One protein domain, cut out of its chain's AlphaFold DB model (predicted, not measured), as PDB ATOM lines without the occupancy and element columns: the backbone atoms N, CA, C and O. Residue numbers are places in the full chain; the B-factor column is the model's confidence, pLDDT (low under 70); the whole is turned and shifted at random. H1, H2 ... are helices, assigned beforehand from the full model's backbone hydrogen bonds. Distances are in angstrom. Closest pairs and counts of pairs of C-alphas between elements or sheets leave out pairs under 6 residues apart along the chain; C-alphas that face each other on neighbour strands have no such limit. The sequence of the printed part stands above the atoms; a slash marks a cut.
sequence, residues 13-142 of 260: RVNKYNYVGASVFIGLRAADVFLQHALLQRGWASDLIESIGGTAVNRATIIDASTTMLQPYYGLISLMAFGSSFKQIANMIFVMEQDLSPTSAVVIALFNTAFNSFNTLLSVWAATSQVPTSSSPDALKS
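AT A GLANCE: This is residues 13 to 142 of the 260 residues of an uncharacterized protein of Colletotrichum chlorophyti (UniProt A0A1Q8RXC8). Three long helices, H1, H4 and H5, form an up-and-down bundle, alternating in direction, with short H2, H3 and H6 at one end. The 130 printed residues include six named helices, H1 to H6, and no named strand: all helix. Only just loose, close to compact, the whole spans 51 by 32 by 24 A, with a radius of gyration of the C-alphas of 17.0 A.

HOW THE PARTS SIT: H1, residues 19 to 41, touches H4, residues 72 to 94, opposite ways at a shallow tilt of 4 degrees, C-alphas 29 and 85 closest at 5.3 A. H5, residues 102 to 124, touches H1, C-alphas 102 and 21 closest at 3.9 A. H2, residues 44 to 51, touches H5; H6, residues 137 to 141, touches H4; H3, residues 59 to 62, is near H4. Every O i to N i+4 pair is within hydrogen-bond range in H2, H4 and H5, 16 of 19 in H1, and 0 of 1 in H6, beside 2 of 2 O i to N i+3.

IN THESE COORDINATES: H1 runs 33.1 A from C-alpha 19 (-21.375, -13.818, 16.355); H6 ends at C-alpha 141 (-61.537, -11.077, 1.728).

THE WHOLE: The printed part has no cut; H5 to H6 is a long link; residues 13 to 15 have pLDDT under 70.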
ATOM      1  N   ARG A  13     -18.765 -23.329   4.292       65.56
ATOM      2  CA  ARG A  13     -19.290 -24.534   4.965       65.56
ATOM      3  C   ARG A  13     -18.507 -24.942   6.218       65.56
ATOM      4  O   ARG A  13     -18.708 -26.045   6.727       65.56
ATOM      5  N   VAL A  14     -17.629 -24.075   6.723       63.31
ATOM      6  CA  VAL A  14     -16.937 -24.274   8.002       63.31
ATOM      7  C   VAL A  14     -17.928 -24.057   9.155       63.31
ATOM      8  O   VAL A  14     -18.553 -23.005   9.267       63.31
ATOM      9  N   ASN A  15     -18.069 -25.058  10.030       61.19
ATOM     10  CA  ASN A  15     -18.900 -24.978  11.237       61.19
ATOM     11  C   ASN A  15     -18.201 -24.130  12.313       61.19
ATOM     12  O   ASN A  15     -17.663 -24.658  13.287       61.19
ATOM     13  N   LYS A  16     -18.183 -22.809  12.130       70.50
ATOM     14  CA  LYS A  16     -17.767 -21.855  13.159       70.50
ATOM     15  C   LYS A  16     -18.786 -20.729  13.215       70.50
ATOM     16  O   LYS A  16     -18.822 -19.889  12.327       70.50
ATOM     17  N   TYR A  17     -19.614 -20.710  14.255       76.19
ATOM     18  CA  TYR A  17     -20.598 -19.645  14.410       76.19
ATOM     19  C   TYR A  17     -19.898 -18.287  14.543       76.19
ATOM     20  O   TYR A  17     -18.992 -18.115  15.362       76.19
ATOM     21  N   ASN A  18     -20.320 -17.324  13.729       86.00
ATOM     22  CA  ASN A  18     -19.737 -15.991  13.684       86.00
ATOM     23  C   ASN A  18     -20.700 -14.983  14.301       86.00
ATOM     24  O   ASN A  18     -21.601 -14.470  13.636       86.00
ATOM     25  N   TYR A  19     -20.502 -14.706  15.590       89.38
ATOM     26  CA  TYR A  19     -21.375 -13.818  16.355       89.38
ATOM     27  C   TYR A  19     -21.460 -12.413  15.753       89.38
ATOM     28  O   TYR A  19     -22.541 -11.842  15.716       89.38
ATOM     29  N   VAL A  20     -20.356 -11.878  15.219       92.50
ATOM     30  CA  VAL A  20     -20.348 -10.536  14.620       92.50
ATOM     31  C   VAL A  20     -21.220 -10.506  13.368       92.50
ATOM     32  O   VAL A  20     -22.103  -9.657  13.259       92.50
ATOM     33  N   GLY A  21     -21.023 -11.447  12.440       93.38
ATOM     34  CA  GLY A  21     -21.846 -11.513  11.233       93.38
ATOM     35  C   GLY A  21     -23.317 -11.805  11.533       93.38
ATOM     36  O   GLY A  21     -24.195 -11.178  10.941       93.38
ATOM     37  N   ALA A  22     -23.600 -12.674  12.507       93.75
ATOM     38  CA  ALA A  22     -24.962 -12.948  12.961       93.75
ATOM     39  C   ALA A  22     -25.637 -11.698  13.553       93.75
ATOM     40  O   ALA A  22     -26.756 -11.368  13.159       93.75
ATOM     41  N   SER A  23     -24.959 -10.961  14.438       95.12
ATOM     42  CA  SER A  23     -25.476  -9.719  15.025       95.12
ATOM     43  C   SER A  23     -25.711  -8.635  13.975       95.12
ATOM     44  O   SER A  23     -26.762  -7.995  13.999       95.12
ATOM     45  N   VAL A  24     -24.787  -8.461  13.022       96.88
ATOM     46  CA  VAL A  24     -24.957  -7.525  11.896       96.88
ATOM     47  C   VAL A  24     -26.182  -7.900  11.066       96.88
ATOM     48  O   VAL A  24     -27.022  -7.048  10.789       96.88
ATOM     49  N   PHE A  25     -26.327  -9.179  10.712       96.94
ATOM     50  CA  PHE A  25     -27.482  -9.652   9.955       96.94
ATOM     51  C   PHE A  25     -28.796  -9.396  10.703       96.94
ATOM     52  O   PHE A  25     -29.726  -8.834  10.129       96.94
ATOM     53  N   ILE A  26     -28.870  -9.770  11.986       97.56
ATOM     54  CA  ILE A  26     -30.067  -9.583  12.818       97.56
ATOM     55  C   ILE A  26     -30.425  -8.100  12.915       97.56
ATOM     56  O   ILE A  26     -31.580  -7.745  12.686       97.56
ATOM     57  N   GLY A  27     -29.444  -7.236  13.193       98.12
ATOM     58  CA  GLY A  27     -29.651  -5.792  13.282       98.12
ATOM     59  C   GLY A  27     -30.196  -5.203  11.981       98.12
ATOM     60  O   GLY A  27     -31.196  -4.489  12.003       98.12
ATOM     61  N   LEU A  28     -29.607  -5.561  10.836       98.50
ATOM     62  CA  LEU A  28     -30.062  -5.080   9.528       98.50
ATOM     63  C   LEU A  28     -31.456  -5.603   9.160       98.50
ATOM     64  O   LEU A  28     -32.281  -4.846   8.652       98.50
ATOM     65  N   ARG A  29     -31.763  -6.878   9.435       98.44
ATOM     66  CA  ARG A  29     -33.105  -7.429   9.184       98.44
ATOM     67  C   ARG A  29     -34.160  -6.846  10.125       98.44
ATOM     68  O   ARG A  29     -35.301  -6.678   9.701       98.44
ATOM     69  N   ALA A  30     -33.800  -6.506  11.362       98.31
ATOM     70  CA  ALA A  30     -34.688  -5.795  12.277       98.31
ATOM     71  C   ALA A  30     -34.943  -4.361  11.790       98.31
ATOM     72  O   ALA A  30     -36.096  -3.942  11.721       98.31
ATOM     73  N   ALA A  31     -33.896  -3.644  11.369       98.50
ATOM     74  CA  ALA A  31     -34.007  -2.305  10.789       98.50
ATOM     75  C   ALA A  31     -34.904  -2.282   9.538       98.50
ATOM     76  O   ALA A  31     -35.691  -1.352   9.368       98.50
ATOM     77  N   ASP A  32     -34.849  -3.331   8.708       98.56
ATOM     78  CA  ASP A  32     -35.719  -3.482   7.537       98.56
ATOM     79  C   ASP A  32     -37.207  -3.381   7.893       98.56
ATOM     80  O   ASP A  32     -37.953  -2.728   7.177       98.56
ATOM     81  N   VAL A  33     -37.646  -3.959   9.016       98.00
ATOM     82  CA  VAL A  33     -39.058  -3.901   9.444       98.00
ATOM     83  C   VAL A  33     -39.519  -2.452   9.603       98.00
ATOM     84  O   VAL A  33     -40.569  -2.068   9.086       98.00
ATOM     85  N   PHE A  34     -38.712  -1.642  10.288       97.94
ATOM     86  CA  PHE A  34     -39.009  -0.231  10.508       97.94
ATOM     87  C   PHE A  34     -38.928   0.567   9.210       97.94
ATOM     88  O   PHE A  34     -39.777   1.423   8.975       97.94
ATOM     89  N   LEU A  35     -37.955   0.258   8.348       98.56
ATOM     90  CA  LEU A  35     -37.825   0.887   7.037       98.56
ATOM     91  C   LEU A  35     -39.058   0.627   6.164       98.56
ATOM     92  O   LEU A  35     -39.630   1.580   5.645       98.56
ATOM     93  N   GLN A  36     -39.497  -0.628   6.023       98.56
ATOM     94  CA  GLN A  36     -40.658  -0.962   5.191       98.56
ATOM     95  C   GLN A  36     -41.944  -0.320   5.725       98.56
ATOM     96  O   GLN A  36     -42.747   0.194   4.948       98.56
ATOM     97  N   HIS A  37     -42.118  -0.278   7.050       97.94
ATOM     98  CA  HIS A  37     -43.247   0.425   7.653       97.94
ATOM     99  C   HIS A  37     -43.185   1.939   7.398       97.94
ATOM    100  O   HIS A  37     -44.179   2.543   6.999       97.94
ATOM    101  N   ALA A  38     -42.012   2.555   7.576       97.88
ATOM    102  CA  ALA A  38     -41.805   3.984   7.360       97.88
ATOM    103  C   ALA A  38     -41.986   4.390   5.891       97.88
ATOM    104  O   ALA A  38     -42.569   5.440   5.633       97.88
ATOM    105  N   LEU A  39     -41.551   3.557   4.940       98.56
ATOM    106  CA  LEU A  39     -41.742   3.781   3.505       98.56
ATOM    107  C   LEU A  39     -43.221   3.997   3.151       98.56
ATOM    108  O   LEU A  39     -43.535   4.882   2.357       98.56
ATOM    109  N   LEU A  40     -44.118   3.247   3.793       98.25
ATOM    110  CA  LEU A  40     -45.566   3.397   3.644       98.25
ATOM    111  C   LEU A  40     -46.107   4.555   4.494       98.25
ATOM    112  O   LEU A  40     -46.687   5.505   3.969       98.25
ATOM    113  N   GLN A  41     -45.887   4.511   5.810       97.25
ATOM    114  CA  GLN A  41     -46.509   5.431   6.767       97.25
ATOM    115  C   GLN A  41     -46.043   6.886   6.576       97.25
ATOM    116  O   GLN A  41     -46.823   7.834   6.671       97.25
ATOM    117  N   ARG A  42     -44.762   7.108   6.278       96.88
ATOM    118  CA  ARG A  42     -44.226   8.465   6.082       96.88
ATOM    119  C   ARG A  42     -44.434   8.987   4.666       96.88
ATOM    120  O   ARG A  42     -44.269  10.177   4.461       96.88
ATOM    121  N   GLY A  43     -44.856   8.138   3.728       96.94
ATOM    122  CA  GLY A  43     -45.038   8.511   2.322       96.94
ATOM    123  C   GLY A  43     -43.780   8.437   1.468       96.94
ATOM    124  O   GLY A  43     -43.882   8.654   0.272       96.94
ATOM    125  N   TRP A  44     -42.629   8.053   2.027       98.19
ATOM    126  CA  TRP A  44     -41.363   8.035   1.285       98.19
ATOM    127  C   TRP A  44     -41.404   7.162   0.027       98.19
ATOM    128  O   TRP A  44     -40.734   7.471  -0.954       98.19
ATOM    129  N   ALA A  45     -42.179   6.072   0.036       98.31
ATOM    130  CA  ALA A  45     -42.374   5.257  -1.158       98.31
ATOM    131  C   ALA A  45     -43.176   6.003  -2.235       98.31
ATOM    132  O   ALA A  45     -42.793   5.968  -3.401       98.31
ATOM    133  N   SER A  46     -44.253   6.695  -1.852       98.31
ATOM    134  CA  SER A  46     -45.050   7.524  -2.764       98.31
ATOM    135  C   SER A  46     -44.218   8.672  -3.334       98.31
ATOM    136  O   SER A  46     -44.166   8.822  -4.551       98.31
ATOM    137  N   ASP A  47     -43.488   9.394  -2.478       98.31
ATOM    138  CA  ASP A  47     -42.609  10.500  -2.876       98.31
ATOM    139  C   ASP A  47     -41.546  10.027  -3.878       98.31
ATOM    140  O   ASP A  47     -41.268  10.700  -4.870       98.31
ATOM    141  N   LEU A  48     -40.964   8.841  -3.657       98.19
ATOM    142  CA  LEU A  48     -39.991   8.263  -4.583       98.19
ATOM    143  C   LEU A  48     -40.625   7.939  -5.942       98.19
ATOM    144  O   LEU A  48     -40.033   8.279  -6.965       98.19
ATOM    145  N   ILE A  49     -41.814   7.325  -5.968       98.50
ATOM    146  CA  ILE A  49     -42.543   7.046  -7.219       98.50
ATOM    147  C   ILE A  49     -42.842   8.340  -7.981       98.50
ATOM    148  O   ILE A  49     -42.626   8.399  -9.192       98.50
ATOM    149  N   GLU A  50     -43.287   9.386  -7.292       98.25
ATOM    150  CA  GLU A  50     -43.575  10.686  -7.908       98.25
ATOM    151  C   GLU A  50     -42.298  11.377  -8.408       98.25
ATOM    152  O   GLU A  50     -42.283  11.926  -9.509       98.25
ATOM    153  N   SER A  51     -41.189  11.273  -7.667       98.12
ATOM    154  CA  SER A  51     -39.897  11.860  -8.058       98.12
ATOM    155  C   SER A  51     -39.322  11.291  -9.360       98.12
ATOM    156  O   SER A  51     -38.590  11.987 -10.061       98.12
ATOM    157  N   ILE A  52     -39.671  10.046  -9.709       96.88
ATOM    158  CA  ILE A  52     -39.269   9.401 -10.970       96.88
ATOM    159  C   ILE A  52     -40.321   9.564 -12.083       96.88
ATOM    160  O   ILE A  52     -40.220   8.916 -13.122       96.88
ATOM    161  N   GLY A  53     -41.329  10.419 -11.873       97.62
ATOM    162  CA  GLY A  53     -42.391  10.714 -12.839       97.62
ATOM    163  C   GLY A  53     -43.548   9.710 -12.855       97.62
ATOM    164  O   GLY A  53     -44.361   9.732 -13.777       97.62
ATOM    165  N   GLY A  54     -43.627   8.816 -11.867       97.75
ATOM    166  CA  GLY A  54     -44.753   7.904 -11.689       97.75
ATOM    167  C   GLY A  54     -45.934   8.555 -10.965       97.75
ATOM    168  O   GLY A  54     -45.834   9.641 -10.401       97.75
ATOM    169  N   THR A  55     -47.071   7.861 -10.943       98.25
ATOM    170  CA  THR A  55     -48.248   8.256 -10.154       98.25
ATOM    171  C   THR A  55     -48.394   7.324  -8.961       98.25
ATOM    172  O   THR A  55     -48.581   6.115  -9.137       98.25
ATOM    173  N   ALA A  56     -48.320   7.864  -7.747       97.88
ATOM    174  CA  ALA A  56     -48.597   7.099  -6.541       97.88
ATOM    175  C   ALA A  56     -50.109   6.939  -6.314       97.88
ATOM    176  O   ALA A  56     -50.929   7.754  -6.739       97.88
ATOM    177  N   VAL A  57     -50.487   5.865  -5.626       96.69
ATOM    178  CA  VAL A  57     -51.840   5.686  -5.100       96.69
ATOM    179  C   VAL A  57     -52.127   6.786  -4.067       96.69
ATOM    180  O   VAL A  57     -51.236   7.210  -3.328       96.69
ATOM    181  N   ASN A  58     -53.383   7.239  -3.998       95.06
ATOM    182  CA  ASN A  58     -53.816   8.267  -3.056       95.06
ATOM    183  C   ASN A  58     -53.445   7.910  -1.603       95.06
ATOM    184  O   ASN A  58     -53.778   6.841  -1.099       95.06
ATOM    185  N   ARG A  59     -52.817   8.847  -0.888       93.62
ATOM    186  CA  ARG A  59     -52.355   8.647   0.493       93.62
ATOM    187  C   ARG A  59     -53.455   8.185   1.464       93.62
ATOM    188  O   ARG A  59     -53.153   7.422   2.378       93.62
ATOM    189  N   ALA A  60     -54.710   8.583   1.254       92.62
ATOM    190  CA  ALA A  60     -55.848   8.185   2.088       92.62
ATOM    191  C   ALA A  60     -56.204   6.689   1.981       92.62
ATOM    192  O   ALA A  60     -56.823   6.143   2.893       92.62
ATOM    193  N   THR A  61     -55.798   6.002   0.905       93.12
ATOM    194  CA  THR A  61     -55.946   4.539   0.802       93.12
ATOM    195  C   THR A  61     -54.787   3.800   1.464       93.12
ATOM    196  O   THR A  61     -54.891   2.600   1.699       93.12
ATOM    197  N   ILE A  62     -53.675   4.491   1.747       95.31
ATOM    198  CA  ILE A  62     -52.491   3.924   2.405       95.31
ATOM    199  C   ILE A  62     -52.620   4.024   3.919       95.31
ATOM    200  O   ILE A  62     -52.328   3.065   4.634       95.31
ATOM    201  N   ILE A  63     -53.068   5.181   4.405       95.38
ATOM    202  CA  ILE A  63     -53.090   5.525   5.825       95.38
ATOM    203  C   ILE A  63     -54.464   6.074   6.183       95.38
ATOM    204  O   ILE A  63     -55.012   6.919   5.478       95.38
ATOM    205  N   ASP A  64     -54.993   5.623   7.311       92.88
ATOM    206  CA  ASP A  64     -56.179   6.216   7.908       92.88
ATOM    207  C   ASP A  64     -55.855   7.612   8.471       92.88
ATOM    208  O   ASP A  64     -54.967   7.776   9.312       92.88
ATOM    209  N   ALA A  65     -56.578   8.630   8.001       88.81
ATOM    210  CA  ALA A  65     -56.305  10.027   8.335       88.81
ATOM    211  C   ALA A  65     -56.503  10.359   9.826       88.81
ATOM    212  O   ALA A  65     -55.913  11.319  10.314       88.81
ATOM    213  N   SER A  66     -57.320   9.582  10.544       91.56
ATOM    214  CA  SER A  66     -57.633   9.823  11.955       91.56
ATOM    215  C   SER A  66     -56.656   9.132  12.904       91.56
ATOM    216  O   SER A  66     -56.266   9.700  13.920       91.56
ATOM    217  N   THR A  67     -56.227   7.917  12.562       92.69
ATOM    218  CA  THR A  67     -55.396   7.071  13.433       92.69
ATOM    219  C   THR A  67     -53.930   7.030  13.020       92.69
ATOM    220  O   THR A  67     -53.095   6.557  13.788       92.69
ATOM    221  N   THR A  68     -53.588   7.502  11.817       91.12
ATOM    222  CA  THR A  68     -52.254   7.383  11.193       91.12
ATOM    223  C   THR A  68     -51.766   5.940  11.002       91.12
ATOM    224  O   THR A  68     -50.590   5.704  10.703       91.12
ATOM    225  N   MET A  69     -52.666   4.965  11.163       94.50
ATOM    226  CA  MET A  69     -52.383   3.549  10.956       94.50
ATOM    227  C   MET A  69     -52.492   3.189   9.476       94.50
ATOM    228  O   MET A  69     -53.245   3.805   8.722       94.50
ATOM    229  N   LEU A  70     -51.742   2.168   9.060       96.06
ATOM    230  CA  LEU A  70     -51.853   1.630   7.708       96.06
ATOM    231  C   LEU A  70     -53.241   1.019   7.496       96.06
ATOM    232  O   LEU A  70     -53.713   0.240   8.326       96.06
ATOM    233  N   GLN A  71     -53.851   1.320   6.352       95.56
ATOM    234  CA  GLN A  71     -55.080   0.662   5.917       95.56
ATOM    235  C   GLN A  71     -54.845  -0.849   5.729       95.56
ATOM    236  O   GLN A  71     -53.710  -1.259   5.459       95.56
ATOM    237  N   PRO A  72     -55.885  -1.702   5.818       95.06
ATOM    238  CA  PRO A  72     -55.733  -3.159   5.901       95.06
ATOM    239  C   PRO A  72     -54.806  -3.793   4.850       95.06
ATOM    240  O   PRO A  72     -53.955  -4.611   5.201       95.06
ATOM    241  N   TYR A  73     -54.912  -3.393   3.576       96.25
ATOM    242  CA  TYR A  73     -54.037  -3.894   2.504       96.25
ATOM    243  C   TYR A  73     -52.558  -3.547   2.743       96.25
ATOM    244  O   TYR A  73     -51.686  -4.408   2.637       96.25
ATOM    245  N   TYR A  74     -52.255  -2.311   3.135       97.31
ATOM    246  CA  TYR A  74     -50.882  -1.882   3.416       97.31
ATOM    247  C   TYR A  74     -50.362  -2.424   4.748       97.31
ATOM    248  O   TYR A  74     -49.172  -2.714   4.872       97.31
ATOM    249  N   GLY A  75     -51.257  -2.663   5.709       96.75
ATOM    250  CA  GLY A  75     -50.976  -3.467   6.894       96.75
ATOM    251  C   GLY A  75     -50.501  -4.872   6.520       96.75
ATOM    252  O   GLY A  75     -49.485  -5.322   7.043       96.75
ATOM    253  N   LEU A  76     -51.154  -5.533   5.555       97.31
ATOM    254  CA  LEU A  76     -50.717  -6.832   5.030       97.31
ATOM    255  C   LEU A  76     -49.345  -6.747   4.339       97.31
ATOM    256  O   LEU A  76     -48.481  -7.572   4.631       97.31
ATOM    257  N   ILE A  77     -49.096  -5.743   3.488       98.25
ATOM    258  CA  ILE A  77     -47.773  -5.531   2.861       98.25
ATOM    259  C   ILE A  77     -46.677  -5.363   3.926       98.25
ATOM    260  O   ILE A  77     -45.635  -6.020   3.854       98.25
ATOM    261  N   SER A  78     -46.926  -4.533   4.943       98.31
ATOM    262  CA  SER A  78     -46.008  -4.329   6.070       98.31
ATOM    263  C   SER A  78     -45.825  -5.606   6.900       98.31
ATOM    264  O   SER A  78     -44.721  -5.879   7.373       98.31
ATOM    265  N   LEU A  79     -46.878  -6.412   7.067       98.12
ATOM    266  CA  LEU A  79     -46.832  -7.685   7.789       98.12
ATOM    267  C   LEU A  79     -46.023  -8.745   7.032       98.12
ATOM    268  O   LEU A  79     -45.301  -9.523   7.653       98.12
ATOM    269  N   MET A  80     -46.092  -8.767   5.700       98.62
ATOM    270  CA  MET A  80     -45.260  -9.642   4.869       98.62
ATOM    271  C   MET A  80     -43.781  -9.236   4.955       98.62
ATOM    272  O   MET A  80     -42.921 -10.094   5.154       98.62
ATOM    273  N   ALA A  81     -43.456  -7.938   4.937       98.44
ATOM    274  CA  ALA A  81     -42.092  -7.486   5.232       98.44
ATOM    275  C   ALA A  81     -41.625  -7.969   6.616       98.44
ATOM    276  O   ALA A  81     -40.574  -8.608   6.728       98.44
ATOM    277  N   PHE A  82     -42.440  -7.736   7.652       98.50
ATOM    278  CA  PHE A  82     -42.158  -8.179   9.017       98.50
ATOM    279  C   PHE A  82     -41.921  -9.689   9.099       98.50
ATOM    280  O   PHE A  82     -40.890 -10.114   9.611       98.50
ATOM    281  N   GLY A  83     -42.831 -10.503   8.558       98.25
ATOM    282  CA  GLY A  83     -42.729 -11.960   8.597       98.25
ATOM    283  C   GLY A  83     -41.459 -12.475   7.915       98.25
ATOM    284  O   GLY A  83     -40.832 -13.410   8.413       98.25
ATOM    285  N   SER A  84     -41.028 -11.826   6.826       97.94
ATOM    286  CA  SER A  84     -39.804 -12.194   6.112       97.94
ATOM    287  C   SER A  84     -38.557 -11.963   6.973       97.94
ATOM    288  O   SER A  84     -37.730 -12.869   7.120       97.94
ATOM    289  N   SER A  85     -38.454 -10.788   7.607       98.19
ATOM    290  CA  SER A  85     -37.374 -10.440   8.535       98.19
ATOM    291  C   SER A  85     -37.407 -11.308   9.781       98.19
ATOM    292  O   SER A  85     -36.379 -11.864  10.159       98.19
ATOM    293  N   PHE A  86     -38.583 -11.478  10.382       97.88
ATOM    294  CA  PHE A  86     -38.775 -12.286  11.577       97.88
ATOM    295  C   PHE A  86     -38.321 -13.726  11.348       97.88
ATOM    296  O   PHE A  86     -37.498 -14.231  12.109       97.88
ATOM    297  N   LYS A  87     -38.762 -14.371  10.260       97.12
ATOM    298  CA  LYS A  87     -38.332 -15.735   9.917       97.12
ATOM    299  C   LYS A  87     -36.821 -15.824   9.726       97.12
ATOM    300  O   LYS A  87     -36.208 -16.788  10.169       97.12
ATOM    301  N   GLN A  88     -36.202 -14.841   9.074       96.62
ATOM    302  CA  GLN A  88     -34.750 -14.835   8.855       96.62
ATOM    303  C   GLN A  88     -33.957 -14.634  10.150       96.62
ATOM    304  O   GLN A  88     -32.953 -15.314  10.354       96.62
ATOM    305  N   ILE A  89     -34.426 -13.758  11.041       96.88
ATOM    306  CA  ILE A  89     -33.859 -13.573  12.382       96.88
ATOM    307  C   ILE A  89     -34.020 -14.860  13.199       96.88
ATOM    308  O   ILE A  89     -33.046 -15.347  13.768       96.88
ATOM    309  N   ALA A  90     -35.211 -15.462  13.197       95.69
ATOM    310  CA  ALA A  90     -35.475 -16.723  13.884       95.69
ATOM    311  C   ALA A  90     -34.568 -17.850  13.365       95.69
ATOM    312  O   ALA A  90     -33.962 -18.562  14.162       95.69
ATOM    313  N   ASN A  91     -34.387 -17.973  12.047       94.00
ATOM    314  CA  ASN A  91     -33.437 -18.924  11.470       94.00
ATOM    315  C   ASN A  91     -31.996 -18.650  11.922       94.00
ATOM    316  O   ASN A  91     -31.282 -19.591  12.263       94.00
ATOM    317  N   MET A  92     -31.565 -17.388  11.970       93.25
ATOM    318  CA  MET A  92     -30.216 -17.029  12.423       93.25
ATOM    319  C   MET A  92     -29.956 -17.422  13.883       93.25
ATOM    320  O   MET A  92     -28.870 -17.895  14.212       93.25
ATOM    321  N   ILE A  93     -30.949 -17.218  14.750       92.25
ATOM    322  CA  ILE A  93     -30.834 -17.469  16.190       92.25
ATOM    323  C   ILE A  93     -30.981 -18.962  16.495       92.25
ATOM    324  O   ILE A  93     -30.197 -19.530  17.251       92.25
ATOM    325  N   PHE A  94     -31.993 -19.609  15.917       91.12
ATOM    326  CA  PHE A  94     -32.414 -20.944  16.341       91.12
ATOM    327  C   PHE A  94     -31.934 -22.064  15.434       91.12
ATOM    328  O   PHE A  94     -31.943 -23.215  15.870       91.12
ATOM    329  N   VAL A  95     -31.512 -21.782  14.200       88.75
ATOM    330  CA  VAL A  95     -31.208 -22.825  13.209       88.75
ATOM    331  C   VAL A  95     -29.771 -22.770  12.707       88.75
ATOM    332  O   VAL A  95     -29.120 -23.812  12.652       88.75
ATOM    333  N   MET A  96     -29.263 -21.595  12.349       81.25
ATOM    334  CA  MET A  96     -27.973 -21.471  11.676       81.25
ATOM    335  C   MET A  96     -26.806 -21.854  12.597       81.25
ATOM    336  O   MET A  96     -26.674 -21.337  13.700       81.25
ATOM    337  N   GLU A  97     -25.936 -22.744  12.119       78.12
ATOM    338  CA  GLU A  97     -24.707 -23.179  12.814       78.12
ATOM    339  C   GLU A  97     -23.436 -22.871  11.995       78.12
ATOM    340  O   GLU A  97     -22.318 -23.164  12.417       78.12
ATOM    341  N   GLN A  98     -23.609 -22.283  10.807       74.56
ATOM    342  CA  GLN A  98     -22.546 -22.008   9.841       74.56
ATOM    343  C   GLN A  98     -21.912 -20.630  10.053       74.56
ATOM    344  O   GLN A  98     -22.530 -19.724  10.615       74.56
ATOM    345  N   ASP A  99     -20.683 -20.475   9.559       81.69
ATOM    346  CA  ASP A  99     -19.983 -19.192   9.521       81.69
ATOM    347  C   ASP A  99     -20.658 -18.232   8.535       81.69
ATOM    348  O   ASP A  99     -20.624 -18.429   7.317       81.69
ATOM    349  N   LEU A 100     -21.254 -17.167   9.070       87.25
ATOM    350  CA  LEU A 100     -21.682 -16.020   8.289       87.25
ATOM    351  C   LEU A 100     -20.695 -14.874   8.506       87.25
ATOM    352  O   LEU A 100     -20.704 -14.233   9.555       87.25
ATOM    353  N   SER A 101     -19.885 -14.569   7.493       91.44
ATOM    354  CA  SER A 101     -19.002 -13.400   7.547       91.44
ATOM    355  C   SER A 101     -19.811 -12.089   7.631       91.44
ATOM    356  O   SER A 101     -20.900 -12.014   7.048       91.44
ATOM    357  N   PRO A 102     -19.298 -11.022   8.277       93.31
ATOM    358  CA  PRO A 102     -19.978  -9.722   8.316       93.31
ATOM    359  C   PRO A 102     -20.292  -9.154   6.926       93.31
ATOM    360  O   PRO A 102     -21.371  -8.612   6.707       93.31
ATOM    361  N   THR A 103     -19.396  -9.335   5.953       93.75
ATOM    362  CA  THR A 103     -19.627  -8.891   4.572       93.75
ATOM    363  C   THR A 103     -20.797  -9.637   3.936       93.75
ATOM    364  O   THR A 103     -21.701  -9.019   3.377       93.75
ATOM    365  N   SER A 104     -20.829 -10.968   4.064       92.56
ATOM    366  CA  SER A 104     -21.949 -11.783   3.581       92.56
ATOM    367  C   SER A 104     -23.255 -11.410   4.284       92.56
ATOM    368  O   SER A 104     -24.289 -11.317   3.628       92.56
ATOM    369  N   ALA A 105     -23.212 -11.140   5.593       95.00
ATOM    370  CA  ALA A 105     -24.365 -10.683   6.365       95.00
ATOM    371  C   ALA A 105     -24.966  -9.398   5.785       95.00
ATOM    372  O   ALA A 105     -26.170  -9.351   5.535       95.00
ATOM    373  N   VAL A 106     -24.131  -8.390   5.516       97.50
ATOM    374  CA  VAL A 106     -24.560  -7.122   4.908       97.50
ATOM    375  C   VAL A 106     -25.165  -7.362   3.529       97.50
ATOM    376  O   VAL A 106     -26.286  -6.930   3.274       97.50
ATOM    377  N   VAL A 107     -24.471  -8.092   2.650       97.31
ATOM    378  CA  VAL A 107     -24.935  -8.340   1.275       97.31
ATOM    379  C   VAL A 107     -26.289  -9.050   1.262       97.31
ATOM    380  O   VAL A 107     -27.202  -8.624   0.556       97.31
ATOM    381  N   ILE A 108     -26.454 -10.104   2.067       95.44
ATOM    382  CA  ILE A 108     -27.716 -10.854   2.131       95.44
ATOM    383  C   ILE A 108     -28.822  -9.982   2.735       95.44
ATOM    384  O   ILE A 108     -29.949  -9.997   2.236       95.44
ATOM    385  N   ALA A 109     -28.537  -9.212   3.787       98.00
ATOM    386  CA  ALA A 109     -29.536  -8.340   4.397       98.00
ATOM    387  C   ALA A 109     -30.010  -7.249   3.427       98.00
ATOM    388  O   ALA A 109     -31.219  -7.087   3.257       98.00
ATOM    389  N   LEU A 110     -29.081  -6.582   2.732       98.25
ATOM    390  CA  LEU A 110     -29.382  -5.569   1.719       98.25
ATOM    391  C   LEU A 110     -30.166  -6.148   0.544       98.25
ATOM    392  O   LEU A 110     -31.136  -5.538   0.107       98.25
ATOM    393  N   PHE A 111     -29.811  -7.343   0.068       97.75
ATOM    394  CA  PHE A 111     -30.571  -8.033  -0.975       97.75
ATOM    395  C   PHE A 111     -32.037  -8.251  -0.567       97.75
ATOM    396  O   PHE A 111     -32.955  -8.007  -1.349       97.75
ATOM    397  N   ASN A 112     -32.280  -8.687   0.672       98.31
ATOM    398  CA  ASN A 112     -33.645  -8.893   1.157       98.31
ATOM    399  C   ASN A 112     -34.397  -7.570   1.328       98.31
ATOM    400  O   ASN A 112     -35.549  -7.486   0.904       98.31
ATOM    401  N   THR A 113     -33.737  -6.547   1.873       98.62
ATOM    402  CA  THR A 113     -34.287  -5.192   1.995       98.62
ATOM    403  C   THR A 113     -34.646  -4.606   0.639       98.62
ATOM    404  O   THR A 113     -35.747  -4.097   0.489       98.62
ATOM    405  N   ALA A 114     -33.791  -4.754  -0.376       98.38
ATOM    406  CA  ALA A 114     -34.056  -4.252  -1.721       98.38
ATOM    407  C   ALA A 114     -35.337  -4.851  -2.315       98.38
ATOM    408  O   ALA A 114     -36.192  -4.119  -2.797       98.38
ATOM    409  N   PHE A 115     -35.524  -6.168  -2.226       98.00
ATOM    410  CA  PHE A 115     -36.764  -6.803  -2.689       98.00
ATOM    411  C   PHE A 115     -37.995  -6.390  -1.880       98.00
ATOM    412  O   PHE A 115     -39.056  -6.192  -2.464       98.00
ATOM    413  N   ASN A 116     -37.871  -6.266  -0.555       98.62
ATOM    414  CA  ASN A 116     -38.978  -5.791   0.271       98.62
ATOM    415  C   ASN A 116     -39.343  -4.346  -0.107       98.62
ATOM    416  O   ASN A 116     -40.520  -4.045  -0.277       98.62
ATOM    417  N   SER A 117     -38.349  -3.490  -0.353       98.69
ATOM    418  CA  SER A 117     -38.559  -2.121  -0.822       98.69
ATOM    419  C   SER A 117     -39.136  -2.068  -2.235       98.69
ATOM    420  O   SER A 117     -40.031  -1.267  -2.464       98.69
ATOM    421  N   PHE A 118     -38.720  -2.937  -3.162       98.44
ATOM    422  CA  PHE A 118     -39.364  -3.045  -4.476       98.44
ATOM    423  C   PHE A 118     -40.831  -3.450  -4.354       98.44
ATOM    424  O   PHE A 118     -41.677  -2.834  -4.992       98.44
ATOM    425  N   ASN A 119     -41.158  -4.419  -3.495       98.69
ATOM    426  CA  ASN A 119     -42.552  -4.764  -3.217       98.69
ATOM    427  C   ASN A 119     -43.313  -3.552  -2.657       98.69
ATOM    428  O   ASN A 119     -44.372  -3.206  -3.168       98.69
ATOM    429  N   THR A 120     -42.760  -2.858  -1.665       98.62
ATOM    430  CA  THR A 120     -43.365  -1.647  -1.093       98.62
ATOM    431  C   THR A 120     -43.582  -0.544  -2.136       98.62
ATOM    432  O   THR A 120     -44.627   0.097  -2.144       98.62
ATOM    433  N   LEU A 121     -42.632  -0.330  -3.047       98.69
ATOM    434  CA  LEU A 121     -42.750   0.667  -4.114       98.69
ATOM    435  C   LEU A 121     -43.822   0.280  -5.135       98.69
ATOM    436  O   LEU A 121     -44.664   1.100  -5.494       98.69
ATOM    437  N   LEU A 122     -43.843  -0.982  -5.562       98.56
ATOM    438  CA  LEU A 122     -44.841  -1.476  -6.508       98.56
ATOM    439  C   LEU A 122     -46.253  -1.506  -5.906       98.56
ATOM    440  O   LEU A 122     -47.220  -1.328  -6.646       98.56
ATOM    441  N   SER A 123     -46.390  -1.667  -4.585       98.38
ATOM    442  CA  SER A 123     -47.698  -1.621  -3.921       98.38
ATOM    443  C   SER A 123     -48.273  -0.209  -3.795       98.38
ATOM    444  O   SER A 123     -49.485  -0.066  -3.615       98.38
ATOM    445  N   VAL A 124     -47.448   0.838  -3.901       98.25
ATOM    446  CA  VAL A 124     -47.906   2.240  -3.892       98.25
ATOM    447  C   VAL A 124     -47.907   2.888  -5.272       98.25
ATOM    448  O   VAL A 124     -48.457   3.973  -5.417       98.25
ATOM    449  N   TRP A 125     -47.336   2.258  -6.298       98.38
ATOM    450  CA  TRP A 125     -47.393   2.773  -7.666       98.38
ATOM    451  C   TRP A 125     -48.734   2.412  -8.309       98.38
ATOM    452  O   TRP A 125     -49.047   1.237  -8.479       98.38
ATOM    453  N   ALA A 126     -49.521   3.412  -8.718       97.00
ATOM    454  CA  ALA A 126     -50.847   3.219  -9.313       97.00
ATOM    455  C   ALA A 126     -50.864   2.284 -10.541       97.00
ATOM    456  O   ALA A 126     -51.881   1.657 -10.811       97.00
ATOM    457  N   ALA A 127     -49.744   2.155 -11.265       96.75
ATOM    458  CA  ALA A 127     -49.632   1.271 -12.425       96.75
ATOM    459  C   ALA A 127     -49.542  -0.225 -12.063       96.75
ATOM    460  O   ALA A 127     -49.866  -1.073 -12.890       96.75
ATOM    461  N   THR A 128     -49.077  -0.558 -10.855       96.94
ATOM    462  CA  THR A 128     -48.786  -1.945 -10.445       96.94
ATOM    463  C   THR A 128     -49.498  -2.371  -9.171       96.94
ATOM    464  O   THR A 128     -49.628  -3.571  -8.920       96.94
ATOM    465  N   SER A 129     -49.955  -1.413  -8.365       95.81
ATOM    466  CA  SER A 129     -50.585  -1.665  -7.076       95.81
ATOM    467  C   SER A 129     -51.785  -2.595  -7.211       95.81
ATOM    468  O   SER A 129     -52.598  -2.462  -8.123       95.81
ATOM    469  N   GLN A 130     -51.901  -3.526  -6.269       94.19
ATOM    470  CA  GLN A 130     -53.049  -4.428  -6.153       94.19
ATOM    471  C   GLN A 130     -54.006  -3.994  -5.038       94.19
ATOM    472  O   GLN A 130     -54.781  -4.813  -4.536       94.19
ATOM    473  N   VAL A 131     -53.932  -2.728  -4.612       93.44
ATOM    474  CA  VAL A 131     -54.825  -2.187  -3.587       93.44
ATOM    475  C   VAL A 131     -56.288  -2.349  -4.031       93.44
ATOM    476  O   VAL A 131     -56.649  -1.947  -5.141       93.44
ATOM    477  N   PRO A 132     -57.158  -2.958  -3.206       89.12
ATOM    478  CA  PRO A 132     -58.574  -3.048  -3.529       89.12
ATOM    479  C   PRO A 132     -59.238  -1.667  -3.548       89.12
ATOM    480  O   PRO A 132     -58.804  -0.735  -2.876       89.12
ATOM    481  N   THR A 133     -60.347  -1.551  -4.276       83.38
ATOM    482  CA  THR A 133     -61.123  -0.303  -4.364       83.38
ATOM    483  C   THR A 133     -61.735   0.121  -3.026       83.38
ATOM    484  O   THR A 133     -61.953   1.308  -2.798       83.38
ATOM    485  N   SER A 134     -61.998  -0.834  -2.129       80.94
ATOM    486  CA  SER A 134     -62.428  -0.573  -0.755       80.94
ATOM    487  C   SER A 134     -61.228  -0.531   0.188       80.94
ATOM    488  O   SER A 134     -60.370  -1.409   0.141       80.94
ATOM    489  N   SER A 135     -61.211   0.441   1.101       79.75
ATOM    490  CA  SER A 135     -60.271   0.472   2.235       79.75
ATOM    491  C   SER A 135     -60.813  -0.247   3.480       79.75
ATOM    492  O   SER A 135     -60.160  -0.263   4.518       79.75
ATOM    493  N   SER A 136     -62.005  -0.856   3.403       82.31
ATOM    494  CA  SER A 136     -62.572  -1.615   4.521       82.31
ATOM    495  C   SER A 136     -61.779  -2.903   4.793       82.31
ATOM    496  O   SER A 136     -61.145  -3.445   3.888       82.31
ATOM    497  N   PRO A 137     -61.857  -3.475   6.006       81.25
ATOM    498  CA  PRO A 137     -61.271  -4.787   6.291       81.25
ATOM    499  C   PRO A 137     -61.758  -5.905   5.354       81.25
ATOM    500  O   PRO A 137     -61.026  -6.863   5.107       81.25
ATOM    501  N   ASP A 138     -62.957  -5.770   4.774       84.50
ATOM    502  CA  ASP A 138     -63.482  -6.712   3.779       84.50
ATOM    503  C   ASP A 138     -62.653  -6.752   2.491       84.50
ATOM    504  O   ASP A 138     -62.699  -7.745   1.769       84.50
ATOM    505  N   ALA A 139     -61.831  -5.733   2.227       79.19
ATOM    506  CA  ALA A 139     -60.867  -5.728   1.132       79.19
ATOM    507  C   ALA A 139     -59.910  -6.930   1.190       79.19
ATOM    508  O   ALA A 139     -59.543  -7.486   0.155       79.19
ATOM    509  N   LEU A 140     -59.563  -7.390   2.399       86.62
ATOM    510  CA  LEU A 140     -58.715  -8.568   2.607       86.62
ATOM    511  C   LEU A 140     -59.425  -9.890   2.279       86.62
ATOM    512  O   LEU A 140     -58.757 -10.913   2.148       86.62
ATOM    513  N   LYS A 141     -60.756  -9.888   2.112       88.44
ATOM    514  CA  LYS A 141     -61.537 -11.077   1.728       88.44
ATOM    515  C   LYS A 141     -61.473 -11.380   0.230       88.44
ATOM    516  O   LYS A 141     -62.064 -12.360  -0.218       88.44
ATOM    517  N   SER A 142     -60.766 -10.558  -0.546       89.19
ATOM    518  CA  SER A 142     -60.472 -10.850  -1.945       89.19
ATOM    519  C   SER A 142     -59.856 -12.256  -2.086       89.19
ATOM    520  O   SER A 142     -58.836 -12.532  -1.445       89.19
TER     521      SER A 142